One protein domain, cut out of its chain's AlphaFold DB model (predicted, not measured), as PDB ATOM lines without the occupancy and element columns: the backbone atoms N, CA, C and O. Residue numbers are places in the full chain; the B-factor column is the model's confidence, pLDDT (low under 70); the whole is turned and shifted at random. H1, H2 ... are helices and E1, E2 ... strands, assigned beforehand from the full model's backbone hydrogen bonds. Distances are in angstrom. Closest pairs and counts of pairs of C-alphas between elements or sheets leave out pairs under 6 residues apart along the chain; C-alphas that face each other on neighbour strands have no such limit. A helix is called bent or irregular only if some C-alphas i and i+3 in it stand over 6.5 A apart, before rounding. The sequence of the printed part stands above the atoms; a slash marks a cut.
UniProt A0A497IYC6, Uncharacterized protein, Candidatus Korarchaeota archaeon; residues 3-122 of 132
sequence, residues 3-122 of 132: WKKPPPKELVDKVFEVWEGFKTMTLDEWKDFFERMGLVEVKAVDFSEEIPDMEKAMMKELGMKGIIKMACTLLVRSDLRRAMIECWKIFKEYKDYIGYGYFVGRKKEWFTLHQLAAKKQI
ATOM      1  N   TRP A   3      61.370  38.135 135.926       95.69
ATOM      2  CA  TRP A   3      62.448  38.318 136.895       95.69
ATOM      3  C   TRP A   3      62.915  36.958 137.426       95.69
ATOM      4  O   TRP A   3      62.115  36.200 137.969       95.69
ATOM      5  N   LYS A   4      64.211  36.652 137.305       94.12
ATOM      6  CA  LYS A   4      64.838  35.456 137.904       94.12
ATOM      7  C   LYS A   4      64.852  35.528 139.431       94.12
ATOM      8  O   LYS A   4      64.792  34.517 140.117       94.12
ATOM      9  N   LYS A   5      64.979  36.747 139.951       92.12
ATOM     10  CA  LYS A   5      64.974  37.095 141.374       92.12
ATOM     11  C   LYS A   5      64.448  38.521 141.542       92.12
ATOM     12  O   LYS A   5      64.506  39.276 140.568       92.12
ATOM     13  N   PRO A   6      63.988  38.912 142.741       91.81
ATOM     14  CA  PRO A   6      63.505  40.266 142.989       91.81
ATOM     15  C   PRO A   6      64.527  41.326 142.533       91.81
ATOM     16  O   PRO A   6      65.667  41.316 143.011       91.81
ATOM     17  N   PRO A   7      64.169  42.202 141.577       92.75
ATOM     18  CA  PRO A   7      65.067  43.236 141.080       92.75
ATOM     19  C   PRO A   7      65.152  44.426 142.049       92.75
ATOM     20  O   PRO A   7      64.193  44.705 142.774       92.75
ATOM     21  N   PRO A   8      66.260  45.188 142.044       92.69
ATOM     22  CA  PRO A   8      66.295  46.488 142.704       92.69
ATOM     23  C   PRO A   8      65.317  47.457 142.025       92.69
ATOM     24  O   PRO A   8      65.088  47.383 140.817       92.69
ATOM     25  N   LYS A   9      64.768  48.405 142.789       92.44
ATOM     26  CA  LYS A   9      63.762  49.361 142.294       92.44
ATOM     27  C   LYS A   9      64.233  50.144 141.062       92.44
ATOM     28  O   LYS A   9      63.487  50.280 140.103       92.44
ATOM     29  N   GLU A  10      65.489  50.576 141.060       91.38
ATOM     30  CA  GLU A  10      66.108  51.303 139.942       91.38
ATOM     31  C   GLU A  10      66.041  50.519 138.623       91.38
ATOM     32  O   GLU A  10      65.825  51.098 137.561       91.38
ATOM     33  N   LEU A  11      66.191  49.191 138.687       91.44
ATOM     34  CA  LEU A  11      66.063  48.327 137.518       91.44
ATOM     35  C   LEU A  11      64.611  48.253 137.042       91.44
ATOM     36  O   LEU A  11      64.368  48.305 135.840       91.44
ATOM     37  N   VAL A  12      63.655  48.152 137.967       92.94
ATOM     38  CA  VAL A  12      62.222  48.137 137.632       92.94
ATOM     39  C   VAL A  12      61.825  49.423 136.917       92.94
ATOM     40  O   VAL A  12      61.181  49.353 135.875       92.94
ATOM     41  N   ASP A  13      62.247  50.574 137.437       92.06
ATOM     42  CA  ASP A  13      61.921  51.883 136.867       92.06
ATOM     43  C   ASP A  13      62.560  52.052 135.476       92.06
ATOM     44  O   ASP A  13      61.880  52.415 134.515       92.06
ATOM     45  N   LYS A  14      63.842  51.683 135.330       90.06
ATOM     46  CA  LYS A  14      64.568  51.727 134.047       90.06
ATOM     47  C   LYS A  14      63.944  50.814 132.990       90.06
ATOM     48  O   LYS A  14      63.838  51.185 131.825       90.06
ATOM     49  N   VAL A  15      63.535  49.610 133.384       90.81
ATOM     50  CA  VAL A  15      62.885  48.653 132.484       90.81
ATOM     51  C   VAL A  15      61.474  49.101 132.120       90.81
ATOM     52  O   VAL A  15      61.085  48.957 130.968       90.81
ATOM     53  N   PHE A  16      60.732  49.694 133.054       91.25
ATOM     54  CA  PHE A  16      59.415  50.260 132.777       91.25
ATOM     55  C   PHE A  16      59.481  51.374 131.726       91.25
ATOM     56  O   PHE A  16      58.643  51.410 130.831       91.25
ATOM     57  N   GLU A  17      60.484  52.252 131.799       89.88
ATOM     58  CA  GLU A  17      60.701  53.299 130.795       89.88
ATOM     59  C   GLU A  17      61.059  52.702 129.424       89.88
ATOM     60  O   GLU A  17      60.426  53.023 128.419       89.88
ATOM     61  N   VAL A  18      62.032  51.786 129.384       86.56
ATOM     62  CA  VAL A  18      62.557  51.228 128.124       86.56
ATOM     63  C   VAL A  18      61.602  50.227 127.467       86.56
ATOM     64  O   VAL A  18      61.618  50.073 126.250       86.56
ATOM     65  N   TRP A  19      60.750  49.552 128.240       86.00
ATOM     66  CA  TRP A  19      59.722  48.638 127.729       86.00
ATOM     67  C   TRP A  19      58.345  49.304 127.609       86.00
ATOM     68  O   TRP A  19      57.324  48.618 127.670       86.00
ATOM     69  N   GLU A  20      58.310  50.631 127.453       87.44
ATOM     70  CA  GLU A  20      57.101  51.408 127.142       87.44
ATOM     71  C   GLU A  20      55.937  51.156 128.120       87.44
ATOM     72  O   GLU A  20      54.776  51.000 127.746       87.44
ATOM     73  N   GLY A  21      56.252  51.101 129.413       88.69
ATOM     74  CA  GLY A  21      55.282  50.907 130.486       88.69
ATOM     75  C   GLY A  21      54.986  49.445 130.828       88.69
ATOM     76  O   GLY A  21      54.148  49.165 131.690       88.69
ATOM     77  N   PHE A  22      55.666  48.483 130.202       87.38
ATOM     78  CA  PHE A  22      55.509  47.080 130.565       87.38
ATOM     79  C   PHE A  22      56.203  46.767 131.900       87.38
ATOM     80  O   PHE A  22      57.407  46.966 132.071       87.38
ATOM     81  N   LYS A  23      55.439  46.221 132.853       90.25
ATOM     82  CA  LYS A  23      55.963  45.649 134.100       90.25
ATOM     83  C   LYS A  23      55.943  44.135 134.001       90.25
ATOM     84  O   LYS A  23      54.907  43.551 133.694       90.25
ATOM     85  N   THR A  24      57.070  43.507 134.317       92.31
ATOM     86  CA  THR A  24      57.133  42.052 134.477       92.31
ATOM     87  C   THR A  24      57.213  41.650 135.948       92.31
ATOM     88  O   THR A  24      57.383  42.491 136.832       92.31
ATOM     89  N   MET A  25      57.072  40.353 136.185       94.56
ATOM     90  CA  MET A  25      57.036  39.694 137.481       94.56
ATOM     91  C   MET A  25      57.920  38.435 137.456       94.56
ATOM     92  O   MET A  25      58.449  38.038 136.408       94.56
ATOM     93  N   THR A  26      58.143  37.840 138.618       95.31
ATOM     94  CA  THR A  26      58.857  36.567 138.766       95.31
ATOM     95  C   THR A  26      58.073  35.408 138.147       95.31
ATOM     96  O   THR A  26      56.900  35.544 137.792       95.31
ATOM     97  N   LEU A  27      58.730  34.258 137.980       94.69
ATOM     98  CA  LEU A  27      58.103  33.065 137.404       94.69
ATOM     99  C   LEU A  27      56.847  32.637 138.186       94.69
ATOM    100  O   LEU A  27      55.811  32.361 137.580       94.69
ATOM    101  N   ASP A  28      56.925  32.631 139.517       94.12
ATOM    102  CA  ASP A  28      55.817  32.228 140.387       94.12
ATOM    103  C   ASP A  28      54.668  33.239 140.347       94.12
ATOM    104  O   ASP A  28      53.511  32.858 140.194       94.12
ATOM    105  N   GLU A  29      54.972  34.539 140.360       95.44
ATOM    106  CA  GLU A  29      53.945  35.581 140.240       95.44
ATOM    107  C   GLU A  29      53.179  35.482 138.913       95.44
ATOM    108  O   GLU A  29      51.955  35.651 138.884       95.44
ATOM    109  N   TRP A  30      53.878  35.161 137.816       95.50
ATOM    110  CA  TRP A  30      53.250  34.912 136.518       95.50
ATOM    111  C   TRP A  30      52.345  33.683 136.559       95.50
ATOM    112  O   TRP A  30      51.233  33.722 136.027       95.50
ATOM    113  N   LYS A  31      52.799  32.596 137.187       95.00
ATOM    114  CA  LYS A  31      51.998  31.382 137.354       95.00
ATOM    115  C   LYS A  31      50.707  31.689 138.116       95.00
ATOM    116  O   LYS A  31      49.625  31.395 137.607       95.00
ATOM    117  N   ASP A  32      50.815  32.361 139.258       95.62
ATOM    118  CA  ASP A  32      49.669  32.755 140.077       95.62
ATOM    119  C   ASP A  32      48.715  33.677 139.310       95.62
ATOM    120  O   ASP A  32      47.491  33.564 139.415       95.62
ATOM    121  N   PHE A  33      49.257  34.604 138.514       95.06
ATOM    122  CA  PHE A  33      48.458  35.460 137.644       95.06
ATOM    123  C   PHE A  33      47.626  34.634 136.656       95.06
ATOM    124  O   PHE A  33      46.418  34.848 136.550       95.06
ATOM    125  N   PHE A  34      48.231  33.662 135.971       94.19
ATOM    126  CA  PHE A  34      47.519  32.813 135.017       94.19
ATOM    127  C   PHE A  34      46.460  31.925 135.678       94.19
ATOM    128  O   PHE A  34      45.366  31.769 135.130       94.19
ATOM    129  N   GLU A  35      46.740  31.393 136.867       94.12
ATOM    130  CA  GLU A  35      45.762  30.619 137.638       94.12
ATOM    131  C   GLU A  35      44.554  31.478 138.042       94.12
ATOM    132  O   GLU A  35      43.407  31.069 137.843       94.12
ATOM    133  N   ARG A  36      44.782  32.721 138.498       94.06
ATOM    134  CA  ARG A  36      43.700  33.688 138.781       94.06
ATOM    135  C   ARG A  36      42.879  34.043 137.542       94.06
ATOM    136  O   ARG A  36      41.682  34.293 137.658       94.06
ATOM    137  N   MET A  37      43.496  34.030 136.362       91.75
ATOM    138  CA  MET A  37      42.818  34.241 135.078       91.75
ATOM    139  C   MET A  37      41.994  33.028 134.610       91.75
ATOM    140  O   MET A  37      41.340  33.090 133.568       91.75
ATOM    141  N   GLY A  38      41.982  31.930 135.373       91.12
ATOM    142  CA  GLY A  38      41.147  30.757 135.112       91.12
ATOM    143  C   GLY A  38      41.825  29.658 134.293       91.12
ATOM    144  O   GLY A  38      41.145  28.722 133.853       91.12
ATOM    145  N   LEU A  39      43.144  29.744 134.090       93.00
ATOM    146  CA  LEU A  39      43.929  28.596 133.643       93.00
ATOM    147  C   LEU A  39      44.083  27.609 134.803       93.00
ATOM    148  O   LEU A  39      44.187  27.989 135.965       93.00
ATOM    149  N   VAL A  40      44.081  26.323 134.480       93.25
ATOM    150  CA  VAL A  40      44.325  25.237 135.430       93.25
ATOM    151  C   VAL A  40      45.571  24.472 135.011       93.25
ATOM    152  O   VAL A  40      45.925  24.459 133.830       93.25
ATOM    153  N   GLU A  41      46.225  23.831 135.980       92.81
ATOM    154  CA  GLU A  41      47.459  23.061 135.758       92.81
ATOM    155  C   GLU A  41      48.554  23.889 135.074       92.81
ATOM    156  O   GLU A  41      49.215  23.430 134.140       92.81
ATOM    157  N   VAL A  42      48.724  25.137 135.524       94.56
ATOM    158  CA  VAL A  42      49.742  26.027 134.975       94.56
ATOM    159  C   VAL A  42      51.122  25.490 135.348       94.56
ATOM    160  O   VAL A  42      51.501  25.412 136.516       94.56
ATOM    161  N   LYS A  43      51.889  25.114 134.331       93.69
ATOM    162  CA  LYS A  43      53.310  24.802 134.422       93.69
ATOM    163  C   LYS A  43      54.091  26.030 133.989       93.69
ATOM    164  O   LYS A  43      53.866  26.549 132.896       93.69
ATOM    165  N   ALA A  44      55.007  26.458 134.840       93.88
ATOM    166  CA  ALA A  44      55.953  27.517 134.552       93.88
ATOM    167  C   ALA A  44      57.356  26.906 134.519       93.88
ATOM    168  O   ALA A  44      57.713  26.143 135.415       93.88
ATOM    169  N   VAL A  45      58.116  27.195 133.468       92.75
ATOM    170  CA  VAL A  45      59.475  26.678 133.279       92.75
ATOM    171  C   VAL A  45      60.402  27.854 133.027       92.75
ATOM    172  O   VAL A  45      60.137  28.672 132.144       92.75
ATOM    173  N   ASP A  46      61.473  27.936 133.811       92.50
ATOM    174  CA  ASP A  46      62.543  28.903 133.592       92.50
ATOM    175  C   ASP A  46      63.451  28.419 132.451       92.50
ATOM    176  O   ASP A  46      64.019  27.333 132.504       92.50
ATOM    177  N   PHE A  47      63.565  29.244 131.416       90.69
ATOM    178  CA  PHE A  47      64.401  29.065 130.230       90.69
ATOM    179  C   PHE A  47      65.464  30.171 130.126       90.69
ATOM    180  O   PHE A  47      65.986  30.461 129.050       90.69
ATOM    181  N   SER A  48      65.795  30.831 131.237       88.88
ATOM    182  CA  SER A  48      66.757  31.936 131.254       88.88
ATOM    183  C   SER A  48      68.160  31.523 130.810       88.88
ATOM    184  O   SER A  48      68.882  32.342 130.249       88.88
ATOM    185  N   GLU A  49      68.556  30.274 131.058       86.88
ATOM    186  CA  GLU A  49      69.866  29.748 130.653       86.88
ATOM    187  C   GLU A  49      69.979  29.549 129.137       86.88
ATOM    188  O   GLU A  49      71.077  29.641 128.599       86.88
ATOM    189  N   GLU A  50      68.852  29.393 128.441       85.06
ATOM    190  CA  GLU A  50      68.796  29.219 126.985       85.06
ATOM    191  C   GLU A  50      68.859  30.555 126.225       85.06
ATOM    192  O   GLU A  50      69.015  30.566 125.007       85.06
ATOM    193  N   ILE A  51      68.751  31.707 126.906       82.62
ATOM    194  CA  ILE A  51      68.769  33.036 126.258       82.62
ATOM    195  C   ILE A  51      69.985  33.234 125.335       82.62
ATOM    196  O   ILE A  51      69.786  33.661 124.193       82.62
ATOM    197  N   PRO A  52      71.226  32.915 125.752       82.38
ATOM    198  CA  PRO A  52      72.393  33.060 124.884       82.38
ATOM    199  C   PRO A  52      72.342  32.145 123.656       82.38
ATOM    200  O   PRO A  52      72.826  32.513 122.587       82.38
ATOM    201  N   ASP A  53      71.767  30.952 123.790       85.69
ATOM    202  CA  ASP A  53      71.691  29.991 122.694       85.69
ATOM    203  C   ASP A  53      70.555  30.333 121.724       85.69
ATOM    204  O   ASP A  53      70.743  30.225 120.510       85.69
ATOM    205  N   MET A  54      69.448  30.895 122.220       81.81
ATOM    206  CA  MET A  54      68.416  31.530 121.397       81.81
ATOM    207  C   MET A  54      68.983  32.698 120.578       81.81
ATOM    208  O   MET A  54      68.687  32.810 119.390       81.81
ATOM    209  N   GLU A  55      69.834  33.544 121.171       82.44
ATOM    210  CA  GLU A  55      70.487  34.643 120.447       82.44
ATOM    211  C   GLU A  55      71.372  34.117 119.307       82.44
ATOM    212  O   GLU A  55      71.270  34.583 118.166       82.44
ATOM    213  N   LYS A  56      72.201  33.100 119.576       87.25
ATOM    214  CA  LYS A  56      73.037  32.462 118.545       87.25
ATOM    215  C   LYS A  56      72.196  31.823 117.442       87.25
ATOM    216  O   LYS A  56      72.533  31.965 116.263       87.25
ATOM    217  N   ALA A  57      71.121  31.122 117.805       88.31
ATOM    218  CA  ALA A  57      70.210  30.498 116.852       88.31
ATOM    219  C   ALA A  57      69.552  31.552 115.953       88.31
ATOM    220  O   ALA A  57      69.609  31.429 114.730       88.31
ATOM    221  N   MET A  58      69.055  32.643 116.541       84.06
ATOM    222  CA  MET A  58      68.480  33.769 115.807       84.06
ATOM    223  C   MET A  58      69.483  34.368 114.811       84.06
ATOM    224  O   MET A  58      69.138  34.591 113.651       84.06
ATOM    225  N   MET A  59      70.741  34.589 115.216       87.06
ATOM    226  CA  MET A  59      71.781  35.086 114.302       87.06
ATOM    227  C   MET A  59      72.058  34.114 113.148       87.06
ATOM    228  O   MET A  59      72.235  34.539 112.002       87.06
ATOM    229  N   LYS A  60      72.079  32.808 113.434       90.88
ATOM    230  CA  LYS A  60      72.288  31.761 112.430       90.88
ATOM    231  C   LYS A  60      71.132  31.696 111.428       90.88
ATOM    232  O   LYS A  60      71.389  31.583 110.232       90.88
ATOM    233  N   GLU A  61      69.891  31.798 111.899       90.88
ATOM    234  CA  GLU A  61      68.682  31.776 111.066       90.88
ATOM    235  C   GLU A  61      68.526  33.040 110.215       90.88
ATOM    236  O   GLU A  61      68.197  32.950 109.032       90.88
ATOM    237  N   LEU A  62      68.819  34.219 110.779       88.38
ATOM    238  CA  LEU A  62      68.858  35.484 110.034       88.38
ATOM    239  C   LEU A  62      69.848  35.420 108.863       88.38
ATOM    240  O   LEU A  62      69.596  35.974 107.786       88.38
ATOM    241  N   GLY A  63      70.991  34.765 109.084       92.19
ATOM    242  CA  GLY A  63      72.083  34.672 108.126       92.19
ATOM    243  C   GLY A  63      72.686  36.037 107.764       92.19
ATOM    244  O   GLY A  63      72.227  37.104 108.176       92.19
ATOM    245  N   MET A  64      73.729  36.029 106.930       90.25
ATOM    246  CA  MET A  64      74.453  37.261 106.568       90.25
ATOM    247  C   MET A  64      73.549  38.311 105.906       90.25
ATOM    248  O   MET A  64      73.649  39.497 106.209       90.25
ATOM    249  N   LYS A  65      72.628  37.886 105.028       91.50
ATOM    250  CA  LYS A  65      71.697  38.799 104.345       91.50
ATOM    251  C   LYS A  65      70.718  39.456 105.322       91.50
ATOM    252  O   LYS A  65      70.465  40.653 105.199       91.50
ATOM    253  N   GLY A  66      70.188  38.699 106.286       90.38
ATOM    254  CA  GLY A  66      69.294  39.228 107.316       90.38
ATOM    255  C   GLY A  66      70.011  40.211 108.235       90.38
ATOM    256  O   GLY A  66      69.498  41.303 108.472       90.38
ATOM    257  N   ILE A  67      71.235  39.878 108.653       89.88
ATOM    258  CA  ILE A  67      72.072  40.757 109.482       89.88
ATOM    259  C   ILE A  67      72.369  42.076 108.758       89.88
ATOM    260  O   ILE A  67      72.165  43.140 109.338       89.88
ATOM    261  N   ILE A  68      72.783  42.035 107.485       91.44
ATOM    262  CA  ILE A  68      73.054  43.254 106.700       91.44
ATOM    263  C   ILE A  68      71.785  44.099 106.560       91.44
ATOM    264  O   ILE A  68      71.818  45.304 106.795       91.44
ATOM    265  N   LYS A  69      70.643  43.482 106.234       91.94
ATOM    266  CA  LYS A  69      69.365  44.196 106.111       91.94
ATOM    267  C   LYS A  69      68.947  44.854 107.430       91.94
ATOM    268  O   LYS A  69      68.500  46.004 107.428       91.94
ATOM    269  N   MET A  70      69.104  44.146 108.547       88.38
ATOM    270  CA  MET A  70      68.839  44.674 109.884       88.38
ATOM    271  C   MET A  70      69.765  45.853 110.194       88.38
ATOM    272  O   MET A  70      69.285  46.917 110.574       88.38
ATOM    273  N   ALA A  71      71.067  45.714 109.938       88.19
ATOM    274  CA  ALA A  71      72.041  46.783 110.129       88.19
ATOM    275  C   ALA A  71      71.697  48.028 109.294       88.19
ATOM    276  O   ALA A  71      71.645  49.127 109.840       88.19
ATOM    277  N   CYS A  72      71.371  47.871 108.007       91.25
ATOM    278  CA  CYS A  72      70.925  48.981 107.159       91.25
ATOM    279  C   CYS A  72      69.667  49.661 107.718       91.25
ATOM    280  O   CYS A  72      69.591  50.887 107.748       91.25
ATOM    281  N   THR A  73      68.704  48.880 108.214       89.00
ATOM    282  CA  THR A  73      67.481  49.420 108.826       89.00
ATOM    283  C   THR A  73      67.804  50.252 110.069       89.00
ATOM    284  O   THR A  73      67.278  51.351 110.222       89.00
ATOM    285  N   LEU A  74      68.715  49.777 110.924       89.12
ATOM    286  CA  LEU A  74      69.157  50.490 112.127       89.12
ATOM    287  C   LEU A  74      69.992  51.741 111.808       89.12
ATOM    288  O   LEU A  74      70.002  52.689 112.587       89.12
ATOM    289  N   LEU A  75      70.694  51.776 110.671       87.69
ATOM    290  CA  LEU A  75      71.401  52.982 110.226       87.69
ATOM    291  C   LEU A  75      70.432  54.088 109.797       87.69
ATOM    292  O   LEU A  75      70.688  55.256 110.076       87.69
ATOM    293  N   VAL A  76      69.319  53.722 109.154       89.75
ATOM    294  CA  VAL A  76      68.290  54.673 108.705       89.75
ATOM    295  C   VAL A  76      67.389  55.114 109.864       89.75
ATOM    296  O   VAL A  76      66.971  56.268 109.926       89.75
ATOM    297  N   ARG A  77      67.102  54.211 110.807       89.44
ATOM    298  CA  ARG A  77      66.187  54.438 111.932       89.44
ATOM    299  C   ARG A  77      66.938  54.617 113.245       89.44
ATOM    300  O   ARG A  77      67.184  53.662 113.983       89.44
ATOM    301  N   SER A  78      67.314  55.862 113.527       85.62
ATOM    302  CA  SER A  78      68.060  56.224 114.739       85.62
ATOM    303  C   SER A  78      67.275  55.983 116.038       85.62
ATOM    304  O   SER A  78      67.885  55.623 117.045       85.62
ATOM    305  N   ASP A  79      65.946  56.102 115.992       86.19
ATOM    306  CA  ASP A  79      64.993  55.734 117.046       86.19
ATOM    307  C   ASP A  79      65.118  54.249 117.407       86.19
ATOM    308  O   ASP A  79      65.416  53.892 118.547       86.19
ATOM    309  N   LEU A  80      64.994  53.383 116.398       83.69
ATOM    310  CA  LEU A  80      65.054  51.937 116.562       83.69
ATOM    311  C   LEU A  80      66.445  51.489 117.015       83.69
ATOM    312  O   LEU A  80      66.581  50.620 117.872       83.69
ATOM    313  N   ARG A  81      67.493  52.119 116.473       87.50
ATOM    314  CA  ARG A  81      68.876  51.875 116.891       87.50
ATOM    315  C   ARG A  81      69.082  52.189 118.364       87.50
ATOM    316  O   ARG A  81      69.715  51.401 119.063       87.50
ATOM    317  N   ARG A  82      68.574  53.331 118.831       87.31
ATOM    318  CA  ARG A  82      68.692  53.737 120.232       87.31
ATOM    319  C   ARG A  82      67.967  52.754 121.148       87.31
ATOM    320  O   ARG A  82      68.599  52.244 122.067       87.31
ATOM    321  N   ALA A  83      66.713  52.425 120.836       85.50
ATOM    322  CA  ALA A  83      65.933  51.451 121.597       85.50
ATOM    323  C   ALA A  83      66.635  50.083 121.659       85.50
ATOM    324  O   ALA A  83      66.738  49.477 122.723       85.50
ATOM    325  N   MET A  84      67.202  49.618 120.540       85.06
ATOM    326  CA  MET A  84      67.923  48.346 120.499       85.06
ATOM    327  C   MET A  84      69.180  48.361 121.377       85.06
ATOM    328  O   MET A  84      69.419  47.401 122.107       85.06
ATOM    329  N   ILE A  85      69.964  49.445 121.346       88.88
ATOM    330  CA  ILE A  85      71.159  49.604 122.193       88.88
ATOM    331  C   ILE A  85      70.776  49.644 123.675       88.88
ATOM    332  O   ILE A  85      71.434  48.996 124.489       88.88
ATOM    333  N   GLU A  86      69.729  50.387 124.036       88.31
ATOM    334  CA  GLU A  86      69.257  50.500 125.419       88.31
ATOM    335  C   GLU A  86      68.744  49.153 125.944       88.31
ATOM    336  O   GLU A  86      69.161  48.721 127.024       88.31
ATOM    337  N   CYS A  87      67.954  48.428 125.145       85.00
ATOM    338  CA  CYS A  87      67.556  47.056 125.444       85.00
ATOM    339  C   CYS A  87      68.776  46.150 125.647       85.00
ATOM    340  O   CYS A  87      68.905  45.524 126.697       85.00
ATOM    341  N   TRP A  88      69.719  46.111 124.701       86.88
ATOM    342  CA  TRP A  88      70.925  45.284 124.828       86.88
ATOM    343  C   TRP A  88      71.752  45.621 126.069       86.88
ATOM    344  O   TRP A  88      72.249  44.722 126.749       86.88
ATOM    345  N   LYS A  89      71.869  46.908 126.401       90.56
ATOM    346  CA  LYS A  89      72.556  47.362 127.608       90.56
ATOM    347  C   LYS A  89      71.873  46.823 128.864       90.56
ATOM    348  O   LYS A  89      72.564  46.289 129.724       90.56
ATOM    349  N   ILE A  90      70.544  46.887 128.943       88.31
ATOM    350  CA  ILE A  90      69.773  46.324 130.060       88.31
ATOM    351  C   ILE A  90      69.990  44.814 130.179       88.31
ATOM    352  O   ILE A  90      70.317  44.327 131.260       88.31
ATOM    353  N   PHE A  91      69.858  44.073 129.078       86.00
ATOM    354  CA  PHE A  91      70.056  42.622 129.081       86.00
ATOM    355  C   PHE A  91      71.468  42.236 129.528       86.00
ATOM    356  O   PHE A  91      71.633  41.269 130.266       86.00
ATOM    357  N   LYS A  92      72.485  43.007 129.129       86.88
ATOM    358  CA  LYS A  92      73.878  42.761 129.509       86.88
ATOM    359  C   LYS A  92      74.173  43.132 130.964       86.88
ATOM    360  O   LYS A  92      74.807  42.348 131.665       86.88
ATOM    361  N   GLU A  93      73.743  44.315 131.407       90.12
ATOM    362  CA  GLU A  93      73.992  44.833 132.764       90.12
ATOM    363  C   GLU A  93      73.231  44.042 133.830       90.12
ATOM    364  O   GLU A  93      73.758  43.801 134.912       90.12
ATOM    365  N   TYR A  94      72.010  43.602 133.521       89.00
ATOM    366  CA  TYR A  94      71.106  42.978 134.486       89.00
ATOM    367  C   TYR A  94      70.760  41.528 134.137       89.00
ATOM    368  O   TYR A  94      69.718  41.022 134.555       89.00
ATOM    369  N   LYS A  95      71.651  40.832 133.420       87.81
ATOM    370  CA  LYS A  95      71.497  39.411 133.049       87.81
ATOM    371  C   LYS A  95      71.190  38.486 134.238       87.81
ATOM    372  O   LYS A  95      70.552  37.452 134.081       87.81
ATOM    373  N   ASP A  96      71.639  38.860 135.437       91.25
ATOM    374  CA  ASP A  96      71.440  38.064 136.654       91.25
ATOM    375  C   ASP A  96      70.026  38.216 137.235       91.25
ATOM    376  O   ASP A  96      69.623  37.432 138.096       91.25
ATOM    377  N   TYR A  97      69.279  39.226 136.783       92.88
ATOM    378  CA  TYR A  97      67.905  39.514 137.193       92.88
ATOM    379  C   TYR A  97      66.899  39.191 136.093       92.88
ATOM    380  O   TYR A  97      65.786  38.768 136.395       92.88
ATOM    381  N   ILE A  98      67.268  39.397 134.832       92.00
ATOM    382  CA  ILE A  98      66.374  39.238 133.688       92.00
ATOM    383  C   ILE A  98      66.387  37.793 133.212       92.00
ATOM    384  O   ILE A  98      67.443  37.208 132.980       92.00
ATOM    385  N   GLY A  99      65.193  37.237 133.043       92.62
ATOM    386  CA  GLY A  99      65.002  35.865 132.619       92.62
ATOM    387  C   GLY A  99      63.951  35.692 131.536       92.62
ATOM    388  O   GLY A  99      63.216  36.616 131.164       92.62
ATOM    389  N   TYR A 100      63.847  34.458 131.062       91.06
ATOM    390  CA  TYR A 100      62.845  34.036 130.099       91.06
ATOM    391  C   TYR A 100      62.094  32.835 130.661       91.06
ATOM    392  O   TYR A 100      62.708  31.849 131.038       91.06
ATOM    393  N   GLY A 101      60.770  32.936 130.751       92.88
ATOM    394  CA  GLY A 101      59.916  31.881 131.286       92.88
ATOM    395  C   GLY A 101      58.894  31.447 130.248       92.88
ATOM    396  O   GLY A 101      58.352  32.294 129.530       92.88
ATOM    397  N   TYR A 102      58.624  30.146 130.188       92.81
ATOM    398  CA  TYR A 102      57.558  29.574 129.376       92.81
ATOM    399  C   TYR A 102      56.424  29.088 130.276       92.81
ATOM    400  O   TYR A 102      56.663  28.438 131.293       92.81
ATOM    401  N   PHE A 103      55.189  29.395 129.886       93.81
ATOM    402  CA  PHE A 103      53.996  29.080 130.664       93.81
ATOM    403  C   PHE A 103      53.037  28.258 129.814       93.81
ATOM    404  O   PHE A 103      52.676  28.657 128.706       93.81
ATOM    405  N   VAL A 104      52.609  27.113 130.336       94.12
ATOM    406  CA  VAL A 104      51.609  26.245 129.704       94.12
ATOM    407  C   VAL A 104      50.521  25.970 130.718       94.12
ATOM    408  O   VAL A 104      50.806  25.506 131.812       94.12
ATOM    409  N   GLY A 105      49.272  26.222 130.354       93.50
ATOM    410  CA  GLY A 105      48.120  25.900 131.189       93.50
ATOM    411  C   GLY A 105      46.971  25.379 130.343       93.50
ATOM    412  O   GLY A 105      46.900  25.634 129.138       93.50
ATOM    413  N   ARG A 106      46.053  24.651 130.974       94.06
ATOM    414  CA  ARG A 106      44.803  24.227 130.340       94.06
ATOM    415  C   ARG A 106      43.705  25.227 130.655       94.06
ATOM    416  O   ARG A 106      43.599  25.741 131.766       94.06
ATOM    417  N   LYS A 107      42.843  25.495 129.680       88.00
ATOM    418  CA  LYS A 107      41.631  26.282 129.909       88.00
ATOM    419  C   LYS A 107      40.599  25.403 130.614       88.00
ATOM    420  O   LYS A 107      40.335  24.290 130.166       88.00
ATOM    421  N   LYS A 108      40.000  25.899 131.698       81.44
ATOM    422  CA  LYS A 108      38.947  25.173 132.421       81.44
ATOM    423  C   LYS A 108      37.709  25.005 131.523       81.44
ATOM    424  O   LYS A 108      37.211  25.986 130.974       81.44
ATOM    425  N   GLU A 109      37.189  23.783 131.383       66.62
ATOM    426  CA  GLU A 109      36.098  23.424 130.447       66.62
ATOM    427  C   GLU A 109      34.819  24.264 130.589       66.62
ATOM    428  O   GLU A 109      34.123  24.517 129.605       66.62
ATOM    429  N   TRP A 110      34.527  24.778 131.785       57.16
ATOM    430  CA  TRP A 110      33.338  25.603 132.017       57.16
ATOM    431  C   TRP A 110      33.380  26.960 131.281       57.16
ATOM    432  O   TRP A 110      32.343  27.492 130.888       57.16
ATOM    433  N   PHE A 111      34.578  27.480 130.978       54.53
ATOM    434  CA  PHE A 111      34.743  28.647 130.099       54.53
ATOM    435  C   PHE A 111      34.424  28.327 128.633       54.53
ATOM    436  O   PHE A 111      33.994  29.205 127.882       54.53
ATOM    437  N   THR A 112      34.634  27.081 128.207       56.06
ATOM    438  CA  THR A 112      34.311  26.618 126.853       56.06
ATOM    439  C   THR A 112      32.797  26.525 126.675       56.06
ATOM    440  O   THR A 112      32.274  26.966 125.654       56.06
ATOM    441  N   LEU A 113      32.079  26.053 127.701       53.31
ATOM    442  CA  LEU A 113      30.616  25.973 127.699       53.31
ATOM    443  C   LEU A 113      29.950  27.354 127.703       53.31
ATOM    444  O   LEU A 113      29.030  27.566 126.919       53.31
ATOM    445  N   HIS A 114      30.440  28.322 128.485       55.12
ATOM    446  CA  HIS A 114      29.899  29.687 128.454       55.12
ATOM    447  C   HIS A 114      30.184  30.427 127.139       55.12
ATOM    448  O   HIS A 114      29.322  31.159 126.659       55.12
ATOM    449  N   GLN A 115      31.341  30.209 126.503       55.69
ATOM    450  CA  GLN A 115      31.623  30.781 125.178       55.69
ATOM    451  C   GLN A 115      30.816  30.112 124.057       55.69
ATOM    452  O   GLN A 115      30.383  30.793 123.128       55.69
ATOM    453  N   LEU A 116      30.579  28.799 124.140       53.25
ATOM    454  CA  LEU A 116      29.693  28.086 123.217       53.25
ATOM    455  C   LEU A 116      28.227  28.494 123.418       53.25
ATOM    456  O   LEU A 116      27.527  28.709 122.434       53.25
ATOM    457  N   ALA A 117      27.777  28.674 124.663       53.34
ATOM    458  CA  ALA A 117      26.439  29.171 124.983       53.34
ATOM    459  C   ALA A 117      26.239  30.620 124.508       53.34
ATOM    460  O   ALA A 117      25.224  30.914 123.880       53.34
ATOM    461  N   ALA A 118      27.235  31.493 124.698       53.91
ATOM    462  CA  ALA A 118      27.216  32.860 124.178       53.91
ATOM    463  C   ALA A 118      27.201  32.890 122.638       53.91
ATOM    464  O   ALA A 118      26.415  33.624 122.049       53.91
ATOM    465  N   LYS A 119      27.982  32.036 121.959       51.78
ATOM    466  CA  LYS A 119      27.919  31.898 120.490       51.78
ATOM    467  C   LYS A 119      26.577  31.353 119.991       51.78
ATOM    468  O   LYS A 119      26.158  31.717 118.899       51.78
ATOM    469  N   LYS A 120      25.902  30.497 120.765       50.84
ATOM    470  CA  LYS A 120      24.593  29.929 120.404       50.84
ATOM    471  C   LYS A 120      23.438  30.913 120.647       50.84
ATOM    472  O   LYS A 120      22.450  30.853 119.927       50.84
ATOM    473  N   GLN A 121      23.572  31.827 121.614       49.47
ATOM    474  CA  GLN A 121      22.640  32.948 121.815       49.47
ATOM    475  C   GLN A 121      22.828  34.073 120.788       49.47
ATOM    476  O   GLN A 121      21.852  34.704 120.402       49.47
ATOM    477  N   ILE A 122      24.046  34.285 120.282       49.59
ATOM    478  CA  ILE A 122      24.346  35.288 119.244       49.59
ATOM    479  C   ILE A 122      24.213  34.644 117.848       49.59
ATOM    480  O   ILE A 122      25.040  34.803 116.955       49.59
TER     481      ILE A 122
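Overview. This is residues 3 to 122 of the 132 residues of an uncharacterized protein of Candidatus Korarchaeota archaeon (UniProt A0A497IYC6). A ribbon of two antiparallel strands, E1 and E2, has the short helix H2 packed along it, and at one end the helices H3 and H4 make a wide U, with H1 packed on H4 at the far side from H3a. At the other end of the ribbon residues 112 to 122, of which 112 to 121 belong to H5, stick out as a free arm. The printed part has 120 residues, with five named helices and two named strands in the order H1 H2 E1 H3 H4 E2 H5, and its class is mostly helix. It is loose, with a radius of gyration of the C-alphas of 19.3 A and spans of 54 by 36 by 26 A.

Along the chain. Begin at the sheet: E1, residues 39 to 46, runs 18.6 A and bends by 53 degrees at residue 42; E2, residues 101 to 107, runs 19.2 A. H2 is residues 27 to 36, 14.5 A long. Find C-alpha 9 at (63.762, 49.361, 142.294), where H1, residues 9 to 18, begins its 14.3 A. By its hydrogen bonds H3, residues 48 to 76, was assigned as one helix, but it is bent, with C-alphas 61 and 64 standing 9.1 A apart. Its arms are H3a, residues 48 to 61, 20.3 A, and H3b, residues 64 to 76, 18.6 A. H3a is itself irregular: C-alphas 49 and 52 are 7.1 A apart. H4, residues 78 to 93, spans 22.1 A. H5, residues 109 to 121, spans 18.6 A and ends with C-alpha 121 at (22.640, 32.948, 121.815).

Arrangement. Look first at E1 and E2, antiparallel at 166 degrees, where N 43 and O 104 are 2.8 A apart and N 102 and O 45 are 2.9 A apart, within hydrogen-bond range. The closest C-alphas of H2 and E1, those of Lys 31 and Ala 44, are 6.2 A apart. H3a and H3b are about perpendicular at 81 degrees. H3b and H4 touch only at the corner, and only just, with 3 pairs of C-alphas within 8 A; Leu 74 and Arg 81 have the closest, 5.0 A apart. H1 touches H4 at a shallow tilt of 25 degrees, opposite ways, with the C-alphas of Val 18 and Cys 87 closest at 7.0 A. H3a and H4 are apart, and H5 touches no helix. Every O i to N i+4 pair is within hydrogen-bond range in H1, H2, H3b, H4 and H5, and 8 of 10 in H3a.

Size, cuts and confidence. The C-alphas farthest apart are those of Met 64 and Gln 121, 54.2 A. The printed part has no cut and no long link. Be wary at residues 109 to 122, where pLDDT is under 70; the mean of the printed part is 86.0.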